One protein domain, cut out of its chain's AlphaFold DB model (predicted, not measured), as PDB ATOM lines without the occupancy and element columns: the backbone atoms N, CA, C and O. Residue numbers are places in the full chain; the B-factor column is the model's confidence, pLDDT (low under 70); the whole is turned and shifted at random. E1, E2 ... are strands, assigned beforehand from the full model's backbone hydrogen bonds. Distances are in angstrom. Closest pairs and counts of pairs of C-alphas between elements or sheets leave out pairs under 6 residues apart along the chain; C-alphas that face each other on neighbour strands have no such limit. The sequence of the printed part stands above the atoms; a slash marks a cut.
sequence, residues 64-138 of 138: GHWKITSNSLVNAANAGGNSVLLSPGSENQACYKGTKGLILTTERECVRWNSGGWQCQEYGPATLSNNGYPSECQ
ATOM      1  N   GLY A  64      73.950 107.522 108.478       90.69
ATOM      2  CA  GLY A  64      73.296 107.975 107.253       90.69
ATOM      3  C   GLY A  64      73.525 106.994 106.110       90.69
ATOM      4  O   GLY A  64      74.004 105.882 106.321       90.69
ATOM      5  N   HIS A  65      73.199 107.407 104.890       94.19
ATOM      6  CA  HIS A  65      73.378 106.599 103.689       94.19
ATOM      7  C   HIS A  65      74.179 107.342 102.624       94.19
ATOM      8  O   HIS A  65      74.032 108.550 102.424       94.19
ATOM      9  N   TRP A  66      75.030 106.608 101.907       95.50
ATOM     10  CA  TRP A  66      75.832 107.186 100.836       95.50
ATOM     11  C   TRP A  66      74.951 107.686  99.698       95.50
ATOM     12  O   TRP A  66      74.204 106.911  99.100       95.50
ATOM     13  N   LYS A  67      75.111 108.960  99.340       95.75
ATOM     14  CA  LYS A  67      74.484 109.550  98.159       95.75
ATOM     15  C   LYS A  67      75.513 110.175  97.242       95.75
ATOM     16  O   LYS A  67      76.446 110.838  97.693       95.75
ATOM     17  N   ILE A  68      75.314 109.993  95.943       95.25
ATOM     18  CA  ILE A  68      76.107 110.663  94.916       95.25
ATOM     19  C   ILE A  68      75.766 112.155  94.937       95.25
ATOM     20  O   ILE A  68      74.608 112.546  94.802       95.25
ATOM     21  N   THR A  69      76.783 112.996  95.110       94.38
ATOM     22  CA  THR A  69      76.631 114.459  95.132       94.38
ATOM     23  C   THR A  69      76.903 115.087  93.769       94.38
ATOM     24  O   THR A  69      76.462 116.204  93.503       94.38
ATOM     25  N   SER A  70      77.608 114.376  92.884       91.44
ATOM     26  CA  SER A  70      77.917 114.826  91.529       91.44
ATOM     27  C   SER A  70      77.993 113.657  90.550       91.44
ATOM     28  O   SER A  70      78.659 112.658  90.808       91.44
ATOM     29  N   ASN A  71      77.379 113.827  89.377       90.31
ATOM     30  CA  ASN A  71      77.447 112.867  88.269       90.31
ATOM     31  C   ASN A  71      78.722 113.012  87.418       90.31
ATOM     32  O   ASN A  71      78.897 112.295  86.434       90.31
ATOM     33  N   SER A  72      79.608 113.947  87.763       92.38
ATOM     34  CA  SER A  72      80.902 114.095  87.098       92.38
ATOM     35  C   SER A  72      81.921 113.160  87.734       92.38
ATOM     36  O   SER A  72      82.173 113.239  88.936       92.38
ATOM     37  N   LEU A  73      82.533 112.304  86.915       92.62
ATOM     38  CA  LEU A  73      83.584 111.400  87.367       92.62
ATOM     39  C   LEU A  73      84.838 112.173  87.776       92.62
ATOM     40  O   LEU A  73      85.302 113.063  87.061       92.62
ATOM     41  N   VAL A  74      85.407 111.777  88.908       93.19
ATOM     42  CA  VAL A  74      86.683 112.282  89.408       93.19
ATOM     43  C   VAL A  74      87.661 111.121  89.496       93.19
ATOM     44  O   VAL A  74      87.307 110.021  89.920       93.19
ATOM     45  N   ASN A  75      88.902 111.368  89.084       92.38
ATOM     46  CA  ASN A  75      89.969 110.391  89.219       92.38
ATOM     47  C   ASN A  75      90.349 110.225  90.699       92.38
ATOM     48  O   ASN A  75      90.597 111.216  91.384       92.38
ATOM     49  N   ALA A  76      90.449 108.985  91.171       88.88
ATOM     50  CA  ALA A  76      90.775 108.630  92.548       88.88
ATOM     51  C   ALA A  76      92.109 109.234  93.021       88.88
ATOM     52  O   ALA A  76      92.213 109.646  94.173       88.88
ATOM     53  N   ALA A  77      93.099 109.382  92.133       87.50
ATOM     54  CA  ALA A  77      94.375 110.020  92.462       87.50
ATOM     55  C   ALA A  77      94.247 111.533  92.729       87.50
ATOM     56  O   ALA A  77      95.130 112.121  93.343       87.50
ATOM     57  N   ASN A  78      93.152 112.160  92.287       84.50
ATOM     58  CA  ASN A  78      92.863 113.585  92.458       84.50
ATOM     59  C   ASN A  78      91.500 113.809  93.132       84.50
ATOM     60  O   ASN A  78      90.839 114.818  92.888       84.50
ATOM     61  N   ALA A  79      91.068 112.872  93.982       79.62
ATOM     62  CA  ALA A  79      89.743 112.890  94.600       79.62
ATOM     63  C   ALA A  79      89.531 114.039  95.607       79.62
ATOM     64  O   ALA A  79      88.408 114.255  96.064       79.62
ATOM     65  N   GLY A  80      90.582 114.798  95.936       84.25
ATOM     66  CA  GLY A  80      90.503 115.981  96.786       84.25
ATOM     67  C   GLY A  80      90.003 115.648  98.192       84.25
ATOM     68  O   GLY A  80      90.599 114.836  98.888       84.25
ATOM     69  N   GLY A  81      88.909 116.292  98.608       78.88
ATOM     70  CA  GLY A  81      88.312 116.138  99.941       78.88
ATOM     71  C   GLY A  81      87.487 114.864 100.161       78.88
ATOM     72  O   GLY A  81      86.844 114.756 101.201       78.88
ATOM     73  N   ASN A  82      87.460 113.931  99.207       81.44
ATOM     74  CA  ASN A  82      86.812 112.631  99.382       81.44
ATOM     75  C   ASN A  82      87.775 111.696 100.122       81.44
ATOM     76  O   ASN A  82      88.775 111.257  99.556       81.44
ATOM     77  N   SER A  83      87.501 111.427 101.398       75.06
ATOM     78  CA  SER A  83      88.420 110.721 102.297       75.06
ATOM     79  C   SER A  83      88.376 109.199 102.158       75.06
ATOM     80  O   SER A  83      89.289 108.524 102.631       75.06
ATOM     81  N   VAL A  84      87.340 108.650 101.515       88.94
ATOM     82  CA  VAL A  84      87.098 107.202 101.427       88.94
ATOM     83  C   VAL A  84      86.839 106.772  99.986       88.94
ATOM     84  O   VAL A  84      86.002 107.357  99.301       88.94
ATOM     85  N   LEU A  85      87.516 105.713  99.538       92.94
ATOM     86  CA  LEU A  85      87.188 105.024  98.291       92.94
ATOM     87  C   LEU A  85      86.170 103.923  98.577       92.94
ATOM     88  O   LEU A  85      86.408 103.048  99.407       92.94
ATOM     89  N   LEU A  86      85.039 103.980  97.888       94.06
ATOM     90  CA  LEU A  86      83.911 103.082  98.084       94.06
ATOM     91  C   LEU A  86      83.777 102.158  96.877       94.06
ATOM     92  O   LEU A  86      84.025 102.557  95.736       94.06
ATOM     93  N   SER A  87      83.381 100.912  97.126       92.81
ATOM     94  CA  SER A  87      83.162  99.940  96.059       92.81
ATOM     95  C   SER A  87      81.984 100.355  95.161       92.81
ATOM     96  O   SER A  87      81.052 101.025  95.628       92.81
ATOM     97  N   PRO A  88      81.976  99.932  93.885       93.44
ATOM     98  CA  PRO A  88      80.811 100.096  93.025       93.44
ATOM     99  C   PRO A  88      79.552  99.531  93.696       93.44
ATOM    100  O   PRO A  88      79.576  98.419  94.221       93.44
ATOM    101  N   GLY A  89      78.457 100.293  93.682       91.00
ATOM    102  CA  GLY A  89      77.199  99.900  94.331       91.00
ATOM    103  C   GLY A  89      77.101 100.238  95.823       91.00
ATOM    104  O   GLY A  89      76.113  99.879  96.450       91.00
ATOM    105  N   SER A  90      78.069 100.969  96.385       93.94
ATOM    106  CA  SER A  90      77.981 101.487  97.763       93.94
ATOM    107  C   SER A  90      76.902 102.557  97.967       93.94
ATOM    108  O   SER A  90      76.712 103.027  99.086       93.94
ATOM    109  N   GLU A  91      76.206 102.971  96.909       93.62
ATOM    110  CA  GLU A  91      75.088 103.903  97.020       93.62
ATOM    111  C   GLU A  91      73.997 103.314  97.922       93.62
ATOM    112  O   GLU A  91      73.687 102.123  97.854       93.62
ATOM    113  N   ASN A  92      73.422 104.154  98.780       93.25
ATOM    114  CA  ASN A  92      72.433 103.764  99.782       93.25
ATOM    115  C   ASN A  92      72.927 102.722 100.802       93.25
ATOM    116  O   ASN A  92      72.104 102.107 101.472       93.25
ATOM    117  N   GLN A  93      74.238 102.503 100.940       93.69
ATOM    118  CA  GLN A  93      74.785 101.736 102.062       93.69
ATOM    119  C   GLN A  93      74.960 102.638 103.285       93.69
ATOM    120  O   GLN A  93      75.224 103.836 103.136       93.69
ATOM    121  N   ALA A  94      74.823 102.052 104.475       92.62
ATOM    122  CA  ALA A  94      74.966 102.757 105.744       92.62
ATOM    123  C   ALA A  94      76.384 103.328 105.926       92.62
ATOM    124  O   ALA A  94      77.382 102.709 105.539       92.62
ATOM    125  N   CYS A  95      76.479 104.518 106.511       91.31
ATOM    126  CA  CYS A  95      77.725 105.255 106.697       91.31
ATOM    127  C   CYS A  95      77.611 106.299 107.811       91.31
ATOM    128  O   CYS A  95      76.536 106.506 108.364       91.31
ATOM    129  N   TYR A  96      78.717 106.986 108.113       90.12
ATOM    130  CA  TYR A  96      78.723 108.097 109.064       90.12
ATOM    131  C   TYR A  96      78.436 109.435 108.377       90.12
ATOM    132  O   TYR A  96      79.186 109.829 107.476       90.12
ATOM    133  N   LYS A  97      77.381 110.137 108.797       91.25
ATOM    134  CA  LYS A  97      76.923 111.413 108.222       91.25
ATOM    135  C   LYS A  97      78.052 112.435 108.099       91.25
ATOM    136  O   LYS A  97      78.928 112.541 108.953       91.25
ATOM    137  N   GLY A  98      78.042 113.186 107.001       89.25
ATOM    138  CA  GLY A  98      79.063 114.190 106.684       89.25
ATOM    139  C   GLY A  98      80.391 113.615 106.176       89.25
ATOM    140  O   GLY A  98      81.260 114.374 105.736       89.25
ATOM    141  N   THR A  99      80.564 112.287 106.175       92.31
ATOM    142  CA  THR A  99      81.718 111.657 105.525       92.31
ATOM    143  C   THR A  99      81.614 111.841 104.018       92.31
ATOM    144  O   THR A  99      80.575 111.566 103.416       92.31
ATOM    145  N   LYS A 100      82.713 112.268 103.396       94.31
ATOM    146  CA  LYS A 100      82.830 112.405 101.943       94.31
ATOM    147  C   LYS A 100      83.605 111.233 101.371       94.31
ATOM    148  O   LYS A 100      84.645 110.850 101.898       94.31
ATOM    149  N   GLY A 101      83.111 110.680 100.280       94.38
ATOM    150  CA  GLY A 101      83.663 109.494  99.652       94.38
ATOM    151  C   GLY A 101      83.658 109.591  98.137       94.38
ATOM    152  O   GLY A 101      83.196 110.562  97.541       94.38
ATOM    153  N   LEU A 102      84.221 108.567  97.515       95.75
ATOM    154  CA  LEU A 102      84.243 108.397  96.077       95.75
ATOM    155  C   LEU A 102      83.759 106.985  95.755       95.75
ATOM    156  O   LEU A 102      84.484 106.018  95.987       95.75
ATOM    157  N   ILE A 103      82.541 106.858  95.225       95.69
ATOM    158  CA  ILE A 103      82.005 105.573  94.756       95.69
ATOM    159  C   ILE A 103      82.652 105.254  93.417       95.69
ATOM    160  O   ILE A 103      82.356 105.893  92.406       95.69
ATOM    161  N   LEU A 104      83.564 104.285  93.420       95.38
ATOM    162  CA  LEU A 104      84.306 103.893  92.230       95.38
ATOM    163  C   LEU A 104      83.382 103.257  91.196       95.38
ATOM    164  O   LEU A 104      82.422 102.557  91.527       95.38
ATOM    165  N   THR A 105      83.681 103.500  89.926       94.50
ATOM    166  CA  THR A 105      82.996 102.837  88.820       94.50
ATOM    167  C   THR A 105      83.726 101.567  88.414       94.50
ATOM    168  O   THR A 105      84.795 101.228  88.929       94.50
ATOM    169  N   THR A 106      83.123 100.833  87.486       93.44
ATOM    170  CA  THR A 106      83.795  99.729  86.809       93.44
ATOM    171  C   THR A 106      84.107 100.117  85.376       93.44
ATOM    172  O   THR A 106      83.388 100.899  84.753       93.44
ATOM    173  N   GLU A 107      85.184  99.555  84.852       91.50
ATOM    174  CA  GLU A 107      85.559  99.652  83.451       91.50
ATOM    175  C   GLU A 107      85.735  98.256  82.862       91.50
ATOM    176  O   GLU A 107      85.887  97.265  83.577       91.50
ATOM    177  N   ARG A 108      85.638  98.160  81.537       91.06
ATOM    178  CA  ARG A 108      85.852  96.912  80.807       91.06
ATOM    179  C   ARG A 108      86.842  97.175  79.695       91.06
ATOM    180  O   ARG A 108      86.594  98.018  78.833       91.06
ATOM    181  N   GLU A 109      87.934  96.427  79.696       90.12
ATOM    182  CA  GLU A 109      88.901  96.484  78.611       90.12
ATOM    183  C   GLU A 109      88.349  95.779  77.367       90.12
ATOM    184  O   GLU A 109      87.677  94.744  77.453       90.12
ATOM    185  N   CYS A 110      88.622  96.347  76.194       90.12
ATOM    186  CA  CYS A 110      88.321  95.681  74.939       90.12
ATOM    187  C   CYS A 110      89.377  94.613  74.650       90.12
ATOM    188  O   CYS A 110      90.532  94.945  74.394       90.12
ATOM    189  N   VAL A 111      88.973  93.344  74.632       93.31
ATOM    190  CA  VAL A 111      89.887  92.218  74.383       93.31
ATOM    191  C   VAL A 111      89.907  91.795  72.914       93.31
ATOM    192  O   VAL A 111      90.870  91.174  72.465       93.31
ATOM    193  N   ARG A 112      88.879  92.160  72.133       91.81
ATOM    194  CA  ARG A 112      88.865  91.952  70.678       91.81
ATOM    195  C   ARG A 112      88.275  93.143  69.938       91.81
ATOM    196  O   ARG A 112      87.102  93.473  70.103       91.81
ATOM    197  N   TRP A 113      89.072  93.720  69.047       92.50
ATOM    198  CA  TRP A 113      88.654  94.769  68.122       92.50
ATOM    199  C   TRP A 113      88.194  94.182  66.787       92.50
ATOM    200  O   TRP A 113      88.651  93.114  66.373       92.50
ATOM    201  N   ASN A 114      87.297  94.882  66.089       91.75
ATOM    202  CA  ASN A 114      87.004  94.563  64.694       91.75
ATOM    203  C   ASN A 114      88.259  94.754  63.823       91.75
ATOM    204  O   ASN A 114      89.184  95.470  64.196       91.75
ATOM    205  N   SER A 115      88.281  94.162  62.624       84.19
ATOM    206  CA  SER A 115      89.450  94.222  61.726       84.19
ATOM    207  C   SER A 115      89.867  95.645  61.322       84.19
ATOM    208  O   SER A 115      90.954  95.829  60.784       84.19
ATOM    209  N   GLY A 116      89.008  96.641  61.553       82.88
ATOM    210  CA  GLY A 116      89.319  98.049  61.340       82.88
ATOM    211  C   GLY A 116      89.782  98.814  62.588       82.88
ATOM    212  O   GLY A 116      90.233  99.941  62.442       82.88
ATOM    213  N   GLY A 117      89.701  98.242  63.794       84.88
ATOM    214  CA  GLY A 117      90.203  98.849  65.035       84.88
ATOM    215  C   GLY A 117      89.338  99.959  65.648       84.88
ATOM    216  O   GLY A 117      89.767 100.596  66.600       84.88
ATOM    217  N   TRP A 118      88.137 100.214  65.124       86.88
ATOM    218  CA  TRP A 118      87.259 101.310  65.575       86.88
ATOM    219  C   TRP A 118      86.082 100.850  66.432       86.88
ATOM    220  O   TRP A 118      85.461 101.672  67.102       86.88
ATOM    221  N   GLN A 119      85.769  99.555  66.443       90.44
ATOM    222  CA  GLN A 119      84.682  99.016  67.251       90.44
ATOM    223  C   GLN A 119      85.154  97.810  68.053       90.44
ATOM    224  O   GLN A 119      85.684  96.843  67.497       90.44
ATOM    225  N   CYS A 120      84.910  97.853  69.362       90.19
ATOM    226  CA  CYS A 120      85.123  96.703  70.218       90.19
ATOM    227  C   CYS A 120      84.056  95.637  69.948       90.19
ATOM    228  O   CYS A 120      82.861  95.929  69.950       90.19
ATOM    229  N   GLN A 121      84.491  94.403  69.706       92.81
ATOM    230  CA  GLN A 121      83.612  93.254  69.495       92.81
ATOM    231  C   GLN A 121      83.441  92.413  70.756       92.81
ATOM    232  O   GLN A 121      82.423  91.744  70.904       92.81
ATOM    233  N   GLU A 122      84.437  92.413  71.639       92.06
ATOM    234  CA  GLU A 122      84.424  91.604  72.851       92.06
ATOM    235  C   GLU A 122      85.105  92.349  73.994       92.06
ATOM    236  O   GLU A 122      86.227  92.841  73.853       92.06
ATOM    237  N   TYR A 123      84.412  92.412  75.128       92.88
ATOM    238  CA  TYR A 123      84.885  93.061  76.342       92.88
ATOM    239  C   TYR A 123      85.277  92.017  77.380       92.88
ATOM    240  O   TYR A 123      84.525  91.071  77.628       92.88
ATOM    241  N   GLY A 124      86.407  92.250  78.040       91.19
ATOM    242  CA  GLY A 124      86.861  91.460  79.176       91.19
ATOM    243  C   GLY A 124      85.937  91.573  80.397       91.19
ATOM    244  O   GLY A 124      84.872  92.213  80.339       91.19
ATOM    245  N   PRO A 125      86.316  90.936  81.518       92.19
ATOM    246  CA  PRO A 125      85.604  91.090  82.781       92.19
ATOM    247  C   PRO A 125      85.617  92.553  83.245       92.19
ATOM    248  O   PRO A 125      86.501  93.325  82.878       92.19
ATOM    249  N   ALA A 126      84.620  92.935  84.043       90.38
ATOM    250  CA  ALA A 126      84.590  94.254  84.662       90.38
ATOM    251  C   ALA A 126      85.661  94.353  85.752       90.38
ATOM    252  O   ALA A 126      85.733  93.503  86.640       90.38
ATOM    253  N   THR A 127      86.475  95.399  85.676       91.25
ATOM    254  CA  THR A 127      87.503  95.747  86.656       91.25
ATOM    255  C   THR A 127      87.134  97.054  87.340       91.25
ATOM    256  O   THR A 127      86.316  97.829  86.843       91.25
ATOM    257  N   LEU A 128      87.721  97.304  88.507       91.19
ATOM    258  CA  LEU A 128      87.571  98.577  89.203       91.19
ATOM    259  C   LEU A 128      88.202  99.691  88.352       91.19
ATOM    260  O   LEU A 128      89.345  99.546  87.922       91.19
ATOM    261  N   SER A 129      87.478 100.783  88.112       90.88
ATOM    262  CA  SER A 129      88.050 101.960  87.461       90.88
ATOM    263  C   SER A 129      88.766 102.834  88.487       90.88
ATOM    264  O   SER A 129      88.390 102.897  89.657       90.88
ATOM    265  N   ASN A 130      89.759 103.588  88.020       91.19
ATOM    266  CA  ASN A 130      90.387 104.653  88.804       91.19
ATOM    267  C   ASN A 130      89.512 105.909  88.908       91.19
ATOM    268  O   ASN A 130      89.966 106.915  89.440       91.19
ATOM    269  N   ASN A 131      88.295 105.898  88.367       93.44
ATOM    270  CA  ASN A 131      87.368 107.016  88.440       93.44
ATOM    271  C   ASN A 131      86.154 106.646  89.293       93.44
ATOM    272  O   ASN A 131      85.738 105.490  89.339       93.44
ATOM    273  N   GLY A 132      85.564 107.642  89.941       94.31
ATOM    274  CA  GLY A 132      84.354 107.451  90.725       94.31
ATOM    275  C   GLY A 132      83.507 108.706  90.832       94.31
ATOM    276  O   GLY A 132      83.907 109.789  90.399       94.31
ATOM    277  N   TYR A 133      82.323 108.538  91.406       95.38
ATOM    278  CA  TYR A 133      81.387 109.616  91.683       95.38
ATOM    279  C   TYR A 133      81.637 110.177  93.080       95.38
ATOM    280  O   TYR A 133      81.648 109.403  94.043       95.38
ATOM    281  N   PRO A 134      81.828 111.500  93.221       95.38
ATOM    282  CA  PRO A 134      81.827 112.142  94.525       95.38
ATOM    283  C   PRO A 134      80.532 111.821  95.267       95.38
ATOM    284  O   PRO A 134      79.436 111.940  94.711       95.38
ATOM    285  N   SER A 135      80.666 111.411  96.519       95.31
ATOM    286  CA  SER A 135      79.552 111.006  97.361       95.31
ATOM    287  C   SER A 135      79.690 111.577  98.762       95.31
ATOM    288  O   SER A 135      80.783 111.878  99.238       95.31
ATOM    289  N   GLU A 136      78.565 111.720  99.442       95.00
ATOM    290  CA  GLU A 136      78.502 112.154 100.831       95.00
ATOM    291  C   GLU A 136      77.496 111.290 101.576       95.00
ATOM    292  O   GLU A 136      76.478 110.878 101.015       95.00
ATOM    293  N   CYS A 137      77.808 110.988 102.826       94.19
ATOM    294  CA  CYS A 137      76.888 110.305 103.708       94.19
ATOM    295  C   CYS A 137      75.848 111.291 104.254       94.19
ATOM    296  O   CYS A 137      76.222 112.269 104.911       94.19
ATOM    297  N   GLN A 138      74.568 111.029 103.985       91.69
ATOM    298  CA  GLN A 138      73.436 111.880 104.372       91.69
ATOM    299  C   GLN A 138      72.435 111.150 105.258       91.69
ATOM    300  O   GLN A 138      72.139 109.973 104.957       91.69
TER     301      GLN A 138
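What this domain is: This is residues 64 to 138 of the 138 residues of an uncharacterized protein of Vibrio splendidus (UniProt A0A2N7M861). A long hairpin, E4 and E5, makes the length; where E4 begins and E5 ends, short E1, E2 and E3 join it in a small head, the sheet curled like part of a barrel. The 75 printed residues, all strand by class, hold five named strands, E1 to E5; the mixed sheet runs E2 E4 E5 E1 E3. It is loose, radius of gyration of the C-alphas 15.3 A, spanning 51 by 22 by 16 A.

How they stand to each other: Start at E1, residues 64 to 68: its N 64 is 2.8 A from O 95 of antiparallel E3, residues 94 to 96. Its N 67 is 2.9 A from O 136 of antiparallel E5, residues 120 to 137. Parallel E2, residues 84 to 86, and E4, residues 100 to 113, have N 86 and O 102 2.8 A apart. In the hairpin of E4 and E5, N 103 and O 133 are within hydrogen-bond range, 2.9 A.

Where its parts are: Find C-alpha 64 at (73.296, 107.975, 107.253), beginning E1. E4 runs 38.6 A; E5 runs 37.1 A to C-alpha 137 at (76.888, 110.305, 103.708).

The domain as a whole: C-alphas 97 and 115, the farthest apart, are 51.1 A apart. The printed part has no cut; the E1 to E2 link is long; no printed residue is under 70 in pLDDT.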